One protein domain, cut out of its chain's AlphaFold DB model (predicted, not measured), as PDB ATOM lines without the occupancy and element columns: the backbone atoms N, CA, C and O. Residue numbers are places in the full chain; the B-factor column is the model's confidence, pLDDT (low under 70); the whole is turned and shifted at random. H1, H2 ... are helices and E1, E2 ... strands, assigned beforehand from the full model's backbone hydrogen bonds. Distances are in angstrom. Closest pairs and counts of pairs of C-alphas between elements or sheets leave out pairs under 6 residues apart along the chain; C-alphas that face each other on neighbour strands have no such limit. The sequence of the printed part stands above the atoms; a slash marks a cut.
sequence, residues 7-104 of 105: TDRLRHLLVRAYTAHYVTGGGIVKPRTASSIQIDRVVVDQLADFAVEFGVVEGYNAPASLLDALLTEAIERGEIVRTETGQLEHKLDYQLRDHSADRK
ATOM      1  N   THR A   7      -2.356 -25.423 -53.680       91.94
ATOM      2  CA  THR A   7      -0.894 -25.417 -53.802       91.94
ATOM      3  C   THR A   7      -0.210 -25.301 -52.440       91.94
ATOM      4  O   THR A   7       0.669 -26.100 -52.127       91.94
ATOM      5  N   ASP A   8      -0.663 -24.390 -51.571       92.56
ATOM      6  CA  ASP A   8      -0.108 -24.246 -50.218       92.56
ATOM      7  C   ASP A   8      -0.301 -25.502 -49.360       92.56
ATOM      8  O   ASP A   8       0.575 -25.860 -48.568       92.56
ATOM      9  N   ARG A   9      -1.439 -26.192 -49.508       93.44
ATOM     10  CA  ARG A   9      -1.698 -27.454 -48.800       93.44
ATOM     11  C   ARG A   9      -0.806 -28.581 -49.303       93.44
ATOM     12  O   ARG A   9      -0.247 -29.303 -48.480       93.44
ATOM     13  N   LEU A  10      -0.645 -28.709 -50.618       95.50
ATOM     14  CA  LEU A  10       0.245 -29.703 -51.216       95.50
ATOM     15  C   LEU A  10       1.702 -29.451 -50.823       95.50
ATOM     16  O   LEU A  10       2.371 -30.377 -50.367       95.50
ATOM     17  N   ARG A  11       2.165 -28.196 -50.871       96.12
ATOM     18  CA  ARG A  11       3.498 -27.809 -50.392       96.12
ATOM     19  C   ARG A  11       3.687 -28.166 -48.921       96.12
ATOM     20  O   ARG A  11       4.696 -28.757 -48.557       96.12
ATOM     21  N   HIS A  12       2.710 -27.861 -48.068       94.69
ATOM     22  CA  HIS A  12       2.785 -28.216 -46.652       94.69
ATOM     23  C   HIS A  12       2.928 -29.732 -46.432       94.69
ATOM     24  O   HIS A  12       3.733 -30.163 -45.605       94.69
ATOM     25  N   LEU A  13       2.176 -30.550 -47.176       95.06
ATOM     26  CA  LEU A  13       2.286 -32.009 -47.107       95.06
ATOM     27  C   LEU A  13       3.640 -32.505 -47.629       95.06
ATOM     28  O   LEU A  13       4.246 -33.365 -46.990       95.06
ATOM     29  N   LEU A  14       4.147 -31.920 -48.718       96.88
ATOM     30  CA  LEU A  14       5.484 -32.195 -49.240       96.88
ATOM     31  C   LEU A  14       6.554 -31.906 -48.180       96.88
ATOM     32  O   LEU A  14       7.353 -32.779 -47.860       96.88
ATOM     33  N   VAL A  15       6.529 -30.726 -47.557       96.00
ATOM     34  CA  VAL A  15       7.452 -30.359 -46.469       96.00
ATOM     35  C   VAL A  15       7.363 -31.357 -45.315       96.00
ATOM     36  O   VAL A  15       8.384 -31.838 -44.812       96.00
ATOM     37  N   ARG A  16       6.146 -31.755 -44.932       94.06
ATOM     38  CA  ARG A  16       5.924 -32.778 -43.907       94.06
ATOM     39  C   ARG A  16       6.549 -34.124 -44.296       94.06
ATOM     40  O   ARG A  16       7.111 -34.785 -43.424       94.06
ATOM     41  N   ALA A  17       6.561 -34.503 -45.572       95.62
ATOM     42  CA  ALA A  17       7.213 -35.719 -46.075       95.62
ATOM     43  C   ALA A  17       8.762 -35.689 -46.024       95.62
ATOM     44  O   ALA A  17       9.411 -36.728 -46.194       95.62
ATOM     45  N   TYR A  18       9.362 -34.528 -45.732       95.00
ATOM     46  CA  TYR A  18      10.796 -34.354 -45.452       95.00
ATOM     47  C   TYR A  18      11.099 -33.995 -43.991       95.00
ATOM     48  O   TYR A  18      12.255 -33.774 -43.632       95.00
ATOM     49  N   THR A  19      10.076 -33.956 -43.138       93.56
ATOM     50  CA  THR A  19      10.216 -33.606 -41.724       93.56
ATOM     51  C   THR A  19      10.372 -34.871 -40.888       93.56
ATOM     52  O   THR A  19       9.496 -35.741 -40.906       93.56
ATOM     53  N   ALA A  20      11.463 -34.968 -40.128       91.75
ATOM     54  CA  ALA A  20      11.801 -36.117 -39.289       91.75
ATOM     55  C   ALA A  20      11.375 -35.955 -37.821       91.75
ATOM     56  O   ALA A  20      11.631 -36.839 -37.004       91.75
ATOM     57  N   HIS A  21      10.677 -34.877 -37.475       89.81
ATOM     58  CA  HIS A  21      10.202 -34.597 -36.122       89.81
ATOM     59  C   HIS A  21       8.719 -34.197 -36.088       89.81
ATOM     60  O   HIS A  21       8.093 -33.921 -37.110       89.81
ATOM     61  N   TYR A  22       8.150 -34.165 -34.885       83.81
ATOM     62  CA  TYR A  22       6.857 -33.543 -34.603       83.81
ATOM     63  C   TYR A  22       7.054 -32.236 -33.836       83.81
ATOM     64  O   TYR A  22       7.670 -32.255 -32.768       83.81
ATOM     65  N   VAL A  23       6.497 -31.130 -34.343       75.50
ATOM     66  CA  VAL A  23       6.407 -29.845 -33.627       75.50
ATOM     67  C   VAL A  23       5.019 -29.704 -33.006       75.50
ATOM     68  O   VAL A  23       4.008 -29.949 -33.659       75.50
ATOM     69  N   THR A  24       4.964 -29.275 -31.749       69.75
ATOM     70  CA  THR A  24       3.741 -28.802 -31.083       69.75
ATOM     71  C   THR A  24       3.920 -27.350 -30.654       69.75
ATOM     72  O   THR A  24       5.017 -26.804 -30.758       69.75
ATOM     73  N   GLY A  25       2.869 -26.725 -30.112       55.59
ATOM     74  CA  GLY A  25       2.945 -25.359 -29.580       55.59
ATOM     75  C   GLY A  25       4.022 -25.140 -28.501       55.59
ATOM     76  O   GLY A  25       4.360 -23.994 -28.231       55.59
ATOM     77  N   GLY A  26       4.587 -26.208 -27.915       66.69
ATOM     78  CA  GLY A  26       5.710 -26.151 -26.968       66.69
ATOM     79  C   GLY A  26       7.085 -26.524 -27.543       66.69
ATOM     80  O   GLY A  26       8.036 -26.636 -26.775       66.69
ATOM     81  N   GLY A  27       7.208 -26.748 -28.857       74.56
ATOM     82  CA  GLY A  27       8.450 -27.171 -29.519       74.56
ATOM     83  C   GLY A  27       8.419 -28.615 -30.030       74.56
ATOM     84  O   GLY A  27       7.350 -29.206 -30.215       74.56
ATOM     85  N   ILE A  28       9.601 -29.177 -30.305       73.62
ATOM     86  CA  ILE A  28       9.734 -30.547 -30.821       73.62
ATOM     87  C   ILE A  28       9.455 -31.564 -29.724       73.62
ATOM     88  O   ILE A  28      10.061 -31.526 -28.658       73.62
ATOM     89  N   VAL A  29       8.571 -32.513 -30.022       72.44
ATOM     90  CA  VAL A  29       8.103 -33.505 -29.047       72.44
ATOM     91  C   VAL A  29       8.724 -34.876 -29.273       72.44
ATOM     92  O   VAL A  29       8.991 -35.592 -28.309       72.44
ATOM     93  N   LYS A  30       8.942 -35.284 -30.532       81.62
ATOM     94  CA  LYS A  30       9.441 -36.634 -30.843       81.62
ATOM     95  C   LYS A  30       9.981 -36.768 -32.274       81.62
ATOM     96  O   LYS A  30       9.390 -36.165 -33.175       81.62
ATOM     97  N   PRO A  31      11.013 -37.604 -32.516       86.56
ATOM     98  CA  PRO A  31      11.375 -38.038 -33.863       86.56
ATOM     99  C   PRO A  31      10.289 -38.923 -34.491       86.56
ATOM    100  O   PRO A  31       9.601 -39.701 -33.819       86.56
ATOM    101  N   ARG A  32      10.150 -38.818 -35.807       91.19
ATOM    102  CA  ARG A  32       9.259 -39.625 -36.639       91.19
ATOM    103  C   ARG A  32       9.946 -40.919 -37.045       91.19
ATOM    104  O   ARG A  32      11.158 -40.974 -37.221       91.19
ATOM    105  N   THR A  33       9.158 -41.979 -37.204       91.12
ATOM    106  CA  THR A  33       9.669 -43.246 -37.731       91.12
ATOM    107  C   THR A  33       9.871 -43.146 -39.240       91.12
ATOM    108  O   THR A  33       9.121 -42.448 -39.925       91.12
ATOM    109  N   ALA A  34      10.835 -43.902 -39.776       90.12
ATOM    110  CA  ALA A  34      11.070 -43.977 -41.218       90.12
ATOM    111  C   ALA A  34       9.801 -44.389 -41.988       90.12
ATOM    112  O   ALA A  34       9.479 -43.783 -43.004       90.12
ATOM    113  N   SER A  35       9.026 -45.342 -41.459       94.38
ATOM    114  CA  SER A  35       7.762 -45.782 -42.067       94.38
ATOM    115  C   SER A  35       6.715 -44.667 -42.136       94.38
ATOM    116  O   SER A  35       6.000 -44.562 -43.125       94.38
ATOM    117  N   SER A  36       6.629 -43.798 -41.120       92.81
ATOM    118  CA  SER A  36       5.700 -42.660 -41.148       92.81
ATOM    119  C   SER A  36       6.073 -41.648 -42.232       92.81
ATOM    120  O   SER A  36       5.190 -41.114 -42.895       92.81
ATOM    121  N   ILE A  37       7.370 -41.404 -42.420       93.56
ATOM    122  CA  ILE A  37       7.881 -40.509 -43.466       93.56
ATOM    123  C   ILE A  37       7.634 -41.116 -44.854       93.56
ATOM    124  O   ILE A  37       7.198 -40.416 -45.761       93.56
ATOM    125  N   GLN A  38       7.863 -42.423 -45.017       94.31
ATOM    126  CA  GLN A  38       7.591 -43.133 -46.271       94.31
ATOM    127  C   GLN A  38       6.112 -43.068 -46.667       94.31
ATOM    128  O   GLN A  38       5.817 -42.817 -47.829       94.31
ATOM    129  N   ILE A  39       5.194 -43.237 -45.709       95.75
ATOM    130  CA  ILE A  39       3.753 -43.093 -45.964       95.75
ATOM    131  C   ILE A  39       3.428 -41.680 -46.450       95.75
ATOM    132  O   ILE A  39       2.724 -41.537 -47.443       95.75
ATOM    133  N   ASP A  40       3.955 -40.643 -45.796       95.69
ATOM    134  CA  ASP A  40       3.704 -39.263 -46.225       95.69
ATOM    135  C   ASP A  40       4.201 -38.996 -47.649       95.69
ATOM    136  O   ASP A  40       3.517 -38.306 -48.395       95.69
ATOM    137  N   ARG A  41       5.348 -39.565 -48.046       94.75
ATOM    138  CA  ARG A  41       5.852 -39.448 -49.425       94.75
ATOM    139  C   ARG A  41       4.879 -40.056 -50.428       94.75
ATOM    140  O   ARG A  41       4.470 -39.372 -51.353       94.75
ATOM    141  N   VAL A  42       4.429 -41.287 -50.176       96.88
ATOM    142  CA  VAL A  42       3.442 -41.960 -51.037       96.88
ATOM    143  C   VAL A  42       2.144 -41.154 -51.122       96.88
ATOM    144  O   VAL A  42       1.581 -41.005 -52.199       96.88
ATOM    145  N   VAL A  43       1.665 -40.612 -50.000       96.62
ATOM    146  CA  VAL A  43       0.448 -39.789 -49.977       96.62
ATOM    147  C   VAL A  43       0.624 -38.512 -50.796       96.62
ATOM    148  O   VAL A  43      -0.282 -38.144 -51.536       96.62
ATOM    149  N   VAL A  44       1.768 -37.839 -50.678       97.00
ATOM    150  CA  VAL A  44       2.065 -36.627 -51.451       97.00
ATOM    151  C   VAL A  44       2.115 -36.926 -52.945       97.00
ATOM    152  O   VAL A  44       1.494 -36.191 -53.708       97.00
ATOM    153  N   ASP A  45       2.767 -38.018 -53.346       96.94
ATOM    154  CA  ASP A  45       2.834 -38.431 -54.749       96.94
ATOM    155  C   ASP A  45       1.424 -38.668 -55.317       96.94
ATOM    156  O   ASP A  45       1.053 -38.088 -56.334       96.94
ATOM    157  N   GLN A  46       0.581 -39.420 -54.599       97.75
ATOM    158  CA  GLN A  46      -0.801 -39.692 -55.019       97.75
ATOM    159  C   GLN A  46      -1.686 -38.437 -55.053       97.75
ATOM    160  O   GLN A  46      -2.582 -38.322 -55.887       97.75
ATOM    161  N   LEU A  47      -1.458 -37.481 -54.151       97.19
ATOM    162  CA  LEU A  47      -2.187 -36.215 -54.164       97.19
ATOM    163  C   LEU A  47      -1.734 -35.295 -55.300       97.19
ATOM    164  O   LEU A  47      -2.562 -34.553 -55.824       97.19
ATOM    165  N   ALA A  48      -0.459 -35.340 -55.689       96.56
ATOM    166  CA  ALA A  48       0.024 -34.637 -56.871       96.56
ATOM    167  C   ALA A  48      -0.551 -35.248 -58.155       96.56
ATOM    168  O   ALA A  48      -1.001 -34.497 -59.022       96.56
ATOM    169  N   ASP A  49      -0.616 -36.583 -58.240       97.19
ATOM    170  CA  ASP A  49      -1.287 -37.298 -59.334       97.19
ATOM    171  C   ASP A  49      -2.741 -36.832 -59.468       97.19
ATOM    172  O   ASP A  49      -3.148 -36.332 -60.517       97.19
ATOM    173  N   PHE A  50      -3.491 -36.890 -58.365       97.38
ATOM    174  CA  PHE A  50      -4.876 -36.429 -58.303       97.38
ATOM    175  C   PHE A  50      -5.020 -34.949 -58.689       97.38
ATOM    176  O   PHE A  50      -5.921 -34.577 -59.442       97.38
ATOM    177  N   ALA A  51      -4.143 -34.082 -58.180       96.44
ATOM    178  CA  ALA A  51      -4.230 -32.650 -58.436       96.44
ATOM    179  C   ALA A  51      -4.062 -32.313 -59.923       96.44
ATOM    180  O   ALA A  51      -4.756 -31.426 -60.420       96.44
ATOM    181  N   VAL A  52      -3.174 -33.028 -60.620       96.31
ATOM    182  CA  VAL A  52      -2.959 -32.871 -62.061       96.31
ATOM    183  C   VAL A  52      -4.097 -33.502 -62.861       96.31
ATOM    184  O   VAL A  52      -4.632 -32.849 -63.753       96.31
ATOM    185  N   GLU A  53      -4.513 -34.729 -62.531       96.69
ATOM    186  CA  GLU A  53      -5.574 -35.450 -63.254       96.69
ATOM    187  C   GLU A  53      -6.894 -34.668 -63.288       96.69
ATOM    188  O   GLU A  53      -7.563 -34.609 -64.320       96.69
ATOM    189  N   PHE A  54      -7.243 -34.024 -62.174       95.38
ATOM    190  CA  PHE A  54      -8.507 -33.303 -62.027       95.38
ATOM    191  C   PHE A  54      -8.375 -31.779 -62.143       95.38
ATOM    192  O   PHE A  54      -9.350 -31.069 -61.899       95.38
ATOM    193  N   GLY A  55      -7.196 -31.261 -62.502       92.88
ATOM    194  CA  GLY A  55      -6.977 -29.821 -62.675       92.88
ATOM    195  C   GLY A  55      -7.201 -28.998 -61.401       92.88
ATOM    196  O   GLY A  55      -7.643 -27.855 -61.473       92.88
ATOM    197  N   VAL A  56      -6.922 -29.571 -60.224       92.88
ATOM    198  CA  VAL A  56      -7.034 -28.883 -58.922       92.88
ATOM    199  C   VAL A  56      -5.994 -27.768 -58.800       92.88
ATOM    200  O   VAL A  56      -6.234 -26.757 -58.140       92.88
ATOM    201  N   VAL A  57      -4.831 -27.964 -59.426       90.50
ATOM    202  CA  VAL A  57      -3.769 -26.964 -59.540       90.50
ATOM    203  C   VAL A  57      -3.524 -26.698 -61.020       90.50
ATOM    204  O   VAL A  57      -3.150 -27.598 -61.771       90.50
ATOM    205  N   GLU A  58      -3.740 -25.456 -61.443       88.19
ATOM    206  CA  GLU A  58      -3.541 -25.041 -62.831       88.19
ATOM    207  C   GLU A  58      -2.050 -24.960 -63.198       88.19
ATOM    208  O   GLU A  58      -1.190 -24.731 -62.347       88.19
ATOM    209  N   GLY A  59      -1.739 -25.109 -64.489       90.12
ATOM    210  CA  GLY A  59      -0.389 -24.888 -65.024       90.12
ATOM    211  C   GLY A  59       0.542 -26.104 -65.006       90.12
ATOM    212  O   GLY A  59       1.668 -25.999 -65.490       90.12
ATOM    213  N   TYR A  60       0.077 -27.261 -64.527       92.69
ATOM    214  CA  TYR A  60       0.862 -28.496 -64.500       92.69
ATOM    215  C   TYR A  60       0.184 -29.612 -65.293       92.69
ATOM    216  O   TYR A  60      -0.977 -29.932 -65.070       92.69
ATOM    217  N   ASN A  61       0.946 -30.231 -66.199       91.50
ATOM    218  CA  ASN A  61       0.488 -31.349 -67.036       91.50
ATOM    219  C   ASN A  61       1.079 -32.701 -66.608       91.50
ATOM    220  O   ASN A  61       0.767 -33.729 -67.202       91.50
ATOM    221  N   ALA A  62       1.978 -32.696 -65.622       96.31
ATOM    222  CA  ALA A  62       2.634 -33.889 -65.114       96.31
ATOM    223  C   ALA A  62       2.813 -33.781 -63.590       96.31
ATOM    224  O   ALA A  62       3.289 -32.741 -63.119       96.31
ATOM    225  N   PRO A  63       2.505 -34.841 -62.822       95.50
ATOM    226  CA  PRO A  63       2.647 -34.844 -61.362       95.50
ATOM    227  C   PRO A  63       4.078 -34.557 -60.903       95.50
ATOM    228  O   PRO A  63       4.292 -33.754 -60.000       95.50
ATOM    229  N   ALA A  64       5.069 -35.125 -61.597       96.00
ATOM    230  CA  ALA A  64       6.483 -34.864 -61.330       96.00
ATOM    231  C   ALA A  64       6.836 -33.372 -61.458       96.00
ATOM    232  O   ALA A  64       7.532 -32.833 -60.608       96.00
ATOM    233  N   SER A  65       6.303 -32.678 -62.471       96.25
ATOM    234  CA  SER A  65       6.543 -31.240 -62.653       96.25
ATOM    235  C   SER A  65       5.913 -30.396 -61.544       96.25
ATOM    236  O   SER A  65       6.491 -29.385 -61.148       96.25
ATOM    237  N   LEU A  66       4.747 -30.805 -61.033       96.50
ATOM    238  CA  LEU A  66       4.121 -30.168 -59.873       96.50
ATOM    239  C   LEU A  66       4.965 -30.388 -58.610       96.50
ATOM    240  O   LEU A  66       5.272 -29.429 -57.909       96.50
ATOM    241  N   LEU A  67       5.380 -31.627 -58.339       97.00
ATOM    242  CA  LEU A  67       6.216 -31.963 -57.183       97.00
ATOM    243  C   LEU A  67       7.556 -31.221 -57.204       97.00
ATOM    244  O   LEU A  67       7.950 -30.668 -56.178       97.00
ATOM    245  N   ASP A  68       8.217 -31.156 -58.361       96.62
ATOM    246  CA  ASP A  68       9.467 -30.414 -58.531       96.62
ATOM    247  C   ASP A  68       9.270 -28.925 -58.229       96.62
ATOM    248  O   ASP A  68      10.047 -28.348 -57.471       96.62
ATOM    249  N   ALA A  69       8.205 -28.307 -58.748       96.31
ATOM    250  CA  ALA A  69       7.918 -26.899 -58.482       96.31
ATOM    251  C   ALA A  69       7.631 -26.630 -56.998       96.31
ATOM    252  O   ALA A  69       8.170 -25.681 -56.428       96.31
ATOM    253  N   LEU A  70       6.835 -27.487 -56.351       96.75
ATOM    254  CA  LEU A  70       6.551 -27.393 -54.916       96.75
ATOM    255  C   LEU A  70       7.826 -27.558 -54.077       96.75
ATOM    256  O   LEU A  70       7.994 -26.875 -53.066       96.75
ATOM    257  N   LEU A  71       8.726 -28.457 -54.486       97.06
ATOM    258  CA  LEU A  71      10.007 -28.671 -53.822       97.06
ATOM    259  C   LEU A  71      10.931 -27.463 -53.992       97.06
ATOM    260  O   LEU A  71      11.536 -27.025 -53.013       97.06
ATOM    261  N   THR A  72      11.029 -26.913 -55.204       96.62
ATOM    262  CA  THR A  72      11.783 -25.683 -55.474       96.62
ATOM    263  C   THR A  72      11.270 -24.543 -54.606       96.62
ATOM    264  O   THR A  72      12.063 -23.922 -53.901       96.62
ATOM    265  N   GLU A  73       9.955 -24.333 -54.555       96.12
ATOM    266  CA  GLU A  73       9.354 -23.292 -53.722       96.12
ATOM    267  C   GLU A  73       9.646 -23.511 -52.226       96.12
ATOM    268  O   GLU A  73       9.992 -22.572 -51.508       96.12
ATOM    269  N   ALA A  74       9.555 -24.751 -51.732       96.81
ATOM    270  CA  ALA A  74       9.872 -25.077 -50.341       96.81
ATOM    271  C   ALA A  74      11.349 -24.812 -49.991       96.81
ATOM    272  O   ALA A  74      11.659 -24.407 -48.866       96.81
ATOM    273  N   ILE A  75      12.266 -25.017 -50.942       96.56
ATOM    274  CA  ILE A  75      13.688 -24.679 -50.789       96.56
ATOM    275  C   ILE A  75      13.879 -23.159 -50.781       96.56
ATOM    276  O   ILE A  75      14.561 -22.637 -49.901       96.56
ATOM    277  N   GLU A  76      13.251 -22.435 -51.709       96.19
ATOM    278  CA  GLU A  76      13.324 -20.968 -51.791       96.19
ATOM    279  C   GLU A  76      12.775 -20.289 -50.530       96.19
ATOM    280  O   GLU A  76      13.339 -19.310 -50.040       96.19
ATOM    281  N   ARG A  77      11.712 -20.852 -49.944       95.31
ATOM    282  CA  ARG A  77      11.147 -20.422 -48.656       95.31
ATOM    283  C   ARG A  77      11.994 -20.838 -47.448       95.31
ATOM    284  O   ARG A  77      11.732 -20.387 -46.332       95.31
ATOM    285  N   GLY A  78      13.001 -21.687 -47.644       95.00
ATOM    286  CA  GLY A  78      13.873 -22.196 -46.589       95.00
ATOM    287  C   GLY A  78      13.191 -23.186 -45.642       95.00
ATOM    288  O   GLY A  78      13.597 -23.291 -44.485       95.00
ATOM    289  N   GLU A  79      12.149 -23.884 -46.094       95.69
ATOM    290  CA  GLU A  79      11.471 -24.947 -45.338       95.69
ATOM    291  C   GLU A  79      12.240 -26.273 -45.458       95.69
ATOM    292  O   GLU A  79      12.417 -26.994 -44.472       95.69
ATOM    293  N   ILE A  80      12.753 -26.559 -46.659       96.56
ATOM    294  CA  ILE A  80      13.606 -27.711 -46.972       96.56
ATOM    295  C   ILE A  80      15.012 -27.217 -47.310       96.56
ATOM    296  O   ILE A  80      15.188 -26.196 -47.969       96.56
ATOM    297  N   VAL A  81      16.023 -27.969 -46.886       95.88
ATOM    298  CA  VAL A  81      17.421 -27.760 -47.257       95.88
ATOM    299  C   VAL A  81      17.980 -29.004 -47.935       95.88
ATOM    300  O   VAL A  81      17.541 -30.129 -47.685       95.88
ATOM    301  N   ARG A  82      18.963 -28.791 -48.809       93.81
ATOM    302  CA  ARG A  82      19.780 -29.860 -49.378       93.81
ATOM    303  C   ARG A  82      21.083 -29.937 -48.589       93.81
ATOM    304  O   ARG A  82      21.810 -28.952 -48.528       93.81
ATOM    305  N   THR A  83      21.354 -31.087 -47.987       89.06
ATOM    306  CA  THR A  83      22.586 -31.341 -47.234       89.06
ATOM    307  C   THR A  83      23.798 -31.429 -48.163       89.06
ATOM    308  O   THR A  83      23.665 -31.580 -49.380       89.06
ATOM    309  N   GLU A  84      24.997 -31.441 -47.580       86.38
ATOM    310  CA  GLU A  84      26.259 -31.666 -48.300       86.38
ATOM    311  C   GLU A  84      26.292 -33.010 -49.047       86.38
ATOM    312  O   GLU A  84      26.908 -33.131 -50.103       86.38
ATOM    313  N   THR A  85      25.579 -34.021 -48.537       88.00
ATOM    314  CA  THR A  85      25.439 -35.341 -49.172       88.00
ATOM    315  C   THR A  85      24.380 -35.369 -50.279       88.00
ATOM    316  O   THR A  85      24.140 -36.418 -50.878       88.00
ATOM    317  N   GLY A  86      23.720 -34.240 -50.551       87.69
ATOM    318  CA  GLY A  86      22.637 -34.125 -51.523       87.69
ATOM    319  C   GLY A  86      21.282 -34.626 -51.019       87.69
ATOM    320  O   GLY A  86      20.328 -34.662 -51.796       87.69
ATOM    321  N   GLN A  87      21.171 -35.002 -49.742       90.56
ATOM    322  CA  GLN A  87      19.904 -35.420 -49.144       90.56
ATOM    323  C   GLN A  87      19.012 -34.206 -48.874       90.56
ATOM    324  O   GLN A  87      19.488 -33.127 -48.536       90.56
ATOM    325  N   LEU A  88      17.704 -34.385 -49.040       93.56
ATOM    326  CA  LEU A  88      16.704 -33.363 -48.743       93.56
ATOM    327  C   LEU A  88      16.126 -33.593 -47.352       93.56
ATOM    328  O   LEU A  88      15.712 -34.711 -47.033       93.56
ATOM    329  N   GLU A  89      16.052 -32.536 -46.555       93.38
ATOM    330  CA  GLU A  89      15.476 -32.583 -45.214       93.38
ATOM    331  C   GLU A  89      14.889 -31.244 -44.788       93.38
ATOM    332  O   GLU A  89      15.236 -30.188 -45.314       93.38
ATOM    333  N   HIS A  90      13.984 -31.281 -43.816       94.56
ATOM    334  CA  HIS A  90      13.440 -30.069 -43.226       94.56
ATOM    335  C   HIS A  90      14.536 -29.257 -42.510       94.56
ATOM    336  O   HIS A  90      15.354 -29.808 -41.769       94.56
ATOM    337  N   LYS A  91      14.512 -27.926 -42.653       92.62
ATOM    338  CA  LYS A  91      15.544 -27.018 -42.116       92.62
ATOM    339  C   LYS A  91      15.835 -27.216 -40.627       92.62
ATOM    340  O   LYS A  91      16.990 -27.204 -40.215       92.62
ATOM    341  N   LEU A  92      14.800 -27.403 -39.811       89.62
ATOM    342  CA  LEU A  92      14.980 -27.615 -38.372       89.62
ATOM    343  C   LEU A  92      15.693 -28.942 -38.053       89.62
ATOM    344  O   LEU A  92      16.498 -28.983 -37.127       89.62
ATOM    345  N   ASP A  93      15.445 -30.006 -38.824       90.00
ATOM    346  CA  ASP A  93      16.138 -31.289 -38.634       90.00
ATOM    347  C   ASP A  93      17.632 -31.165 -38.952       90.00
ATOM    348  O   ASP A  93      18.462 -31.732 -38.236       90.00
ATOM    349  N   TYR A  94      17.966 -30.379 -39.977       89.75
ATOM    350  CA  TYR A  94      19.343 -30.044 -40.333       89.75
ATOM    351  C   TYR A  94      20.046 -29.271 -39.214       89.75
ATOM    352  O   TYR A  94      21.065 -29.713 -38.685       89.75
ATOM    353  N   GLN A  95      19.441 -28.170 -38.759       88.19
ATOM    354  CA  GLN A  95      20.013 -27.313 -37.714       88.19
ATOM    355  C   GLN A  95      20.259 -28.061 -36.400       88.19
ATOM    356  O   GLN A  95      21.263 -27.836 -35.723       88.19
ATOM    357  N   LEU A  96      19.352 -28.960 -36.015       84.75
ATOM    358  CA  LEU A  96      19.518 -29.760 -34.802       84.75
ATOM    359  C   LEU A  96      20.653 -30.774 -34.919       84.75
ATOM    360  O   LEU A  96      21.312 -31.060 -33.918       84.75
ATOM    361  N   ARG A  97      20.891 -31.307 -36.119       82.12
ATOM    362  CA  ARG A  97      22.002 -32.222 -36.377       82.12
ATOM    363  C   ARG A  97      23.336 -31.495 -36.303       82.12
ATOM    364  O   ARG A  97      24.202 -31.956 -35.561       82.12
ATOM    365  N   ASP A  98      23.461 -30.349 -36.961       74.31
ATOM    366  CA  ASP A  98      24.685 -29.541 -36.942       74.31
ATOM    367  C   ASP A  98      25.028 -29.095 -35.515       74.31
ATOM    368  O   ASP A  98      26.117 -29.368 -35.011       74.31
ATOM    369  N   HIS A  99      24.054 -28.560 -34.769       63.19
ATOM    370  CA  HIS A  99      24.270 -28.181 -33.369       63.19
ATOM    371  C   HIS A  99      24.578 -29.360 -32.436       63.19
ATOM    372  O   HIS A  99      25.122 -29.160 -31.346       63.19
ATOM    373  N   SER A 100      24.206 -30.585 -32.810       61.84
ATOM    374  CA  SER A 100      24.584 -31.785 -32.062       61.84
ATOM    375  C   SER A 100      26.001 -32.269 -32.389       61.84
ATOM    376  O   SER A 100      26.622 -32.908 -31.536       61.84
ATOM    377  N   ALA A 101      26.519 -31.948 -33.579       60.00
ATOM    378  CA  ALA A 101      27.901 -32.216 -33.966       60.00
ATOM    379  C   ALA A 101      28.869 -31.274 -33.231       60.00
ATOM    380  O   ALA A 101      29.845 -31.750 -32.653       60.00
ATOM    381  N   ASP A 102      28.527 -29.988 -33.119       54.31
ATOM    382  CA  ASP A 102      29.356 -28.974 -32.444       54.31
ATOM    383  C   ASP A 102      29.543 -29.215 -30.936       54.31
ATOM    384  O   ASP A 102      30.535 -28.793 -30.350       54.31
ATOM    385  N   ARG A 103      28.611 -29.912 -30.268       56.00
ATOM    386  CA  ARG A 103      28.705 -30.211 -28.821       56.00
ATOM    387  C   ARG A 103      29.588 -31.413 -28.479       56.00
ATOM    388  O   ARG A 103      29.694 -31.758 -27.304       56.00
ATOM    389  N   LYS A 104      30.152 -32.096 -29.476       51.44
ATOM    390  CA  LYS A 104      31.013 -33.275 -29.281       51.44
ATOM    391  C   LYS A 104      32.510 -32.975 -29.447       51.44
ATOM    392  O   LYS A 104      33.292 -33.925 -29.422       51.44
TER     393      LYS A 104
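This is residues 7 to 104 of the 105 residues of an uncharacterized protein of Mycobacteroides abscessus subsp. abscessus (UniProt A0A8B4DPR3). Look first for three helices packed together: H1 and H2 side by side and running opposite ways, and H3 crossing H1 nearly at a right angle and meeting one part of H2. The hairpin E1 and E2 joins H1 to H2 at one end of that pair, a second small hairpin, E3 and E4, lies near H1 and H3, and from it H4 leads off, so that residues 96 to 104 stick out as an arm. The printed part has 98 residues, with four named helices and four named strands in the order H1 E1 E2 H2 H3 E3 E4 H4; the class is mixed, helices and strands, and the two sheets, E1 - E2 and E3 - E4, are both antiparallel. The whole is only just compact, close to loose, with a radius of gyration of the C-alphas of 14.7 A; its outline is a rod of 50 by 24 by 23 A, to whose length the free arm adds.

Start at the hairpin of E1, residues 21 to 24, and E2, residues 27 to 31, which are antiparallel at 149 degrees. Look there for N 22 and O 30, 2.9 A apart, and N 24 and O 27, 2.8 A apart, both within hydrogen-bond range. Before it comes H1, residues 7 to 17, and after it H2, residues 34 to 53. H1 and H2 touch at a shallow tilt of 23 degrees, opposite ways; their closest C-alphas are those of Ala 17 and Asp 40, 5.0 A apart. Next find H3, residues 63 to 76. It touches H1 about perpendicular, at 80 degrees, and the closest C-alphas, of Arg 11 and Leu 70, are 5.5 A apart. H2 and H3 touch through residues 45 to 52 of H2 and 63 to 67 of H3 alone, at a steep tilt of 62 degrees, opposite ways, with the C-alphas of Asp 49 and Pro 63 closest at 5.1 A. The helix packing is mostly crossed, but only just: 1 of these 3 pairs is at a shallow tilt. The second hairpin is E3, residues 80 to 82, with E4, residues 88 to 90, antiparallel at 144 degrees; N 81 and O 89 are 2.8 A apart, within hydrogen-bond range. The closest C-alphas of H3 and E3 are those of Ala 74 and Ile 80, 5.7 A apart, while H3 and E4 are near each other, with 5 pairs of C-alphas within 10 A. H4, residues 91 to 102, touches no helix and is apart from H1, H2 and H3. In H1, H2, H3 and H4 every O i to N i+4 pair is within hydrogen-bond range.

Find C-alpha 7 at (-0.894, -25.417, -53.802); from there H1 runs 15.2 A to C-alpha 17. E1 spans 10.0 A and E2 12.1 A. H2, the longest helix, begins at C-alpha 34 at (11.070, -43.977, -41.218) and covers 28.9 A. H3 covers 20.0 A, E3 7.0 A and E4 7.2 A. H4 runs 17.0 A and ends at C-alpha 102 at (29.356, -28.974, -32.444).

Compare Phe 54 with Lys 104 for the two C-alphas farthest apart, 51.3 A. Residues 96 to 104, of which 96 to 102 belong to H4, stand free; the body without them spans 37 by 24 by 24 A. The printed part has no cut and no long link; H2 to H3 is a short link of 9 residues, and the others are tight. The mean pLDDT of the printed part is 89.4, and the model's confidence is under 70 at residues 24 to 26 and 99 to 104.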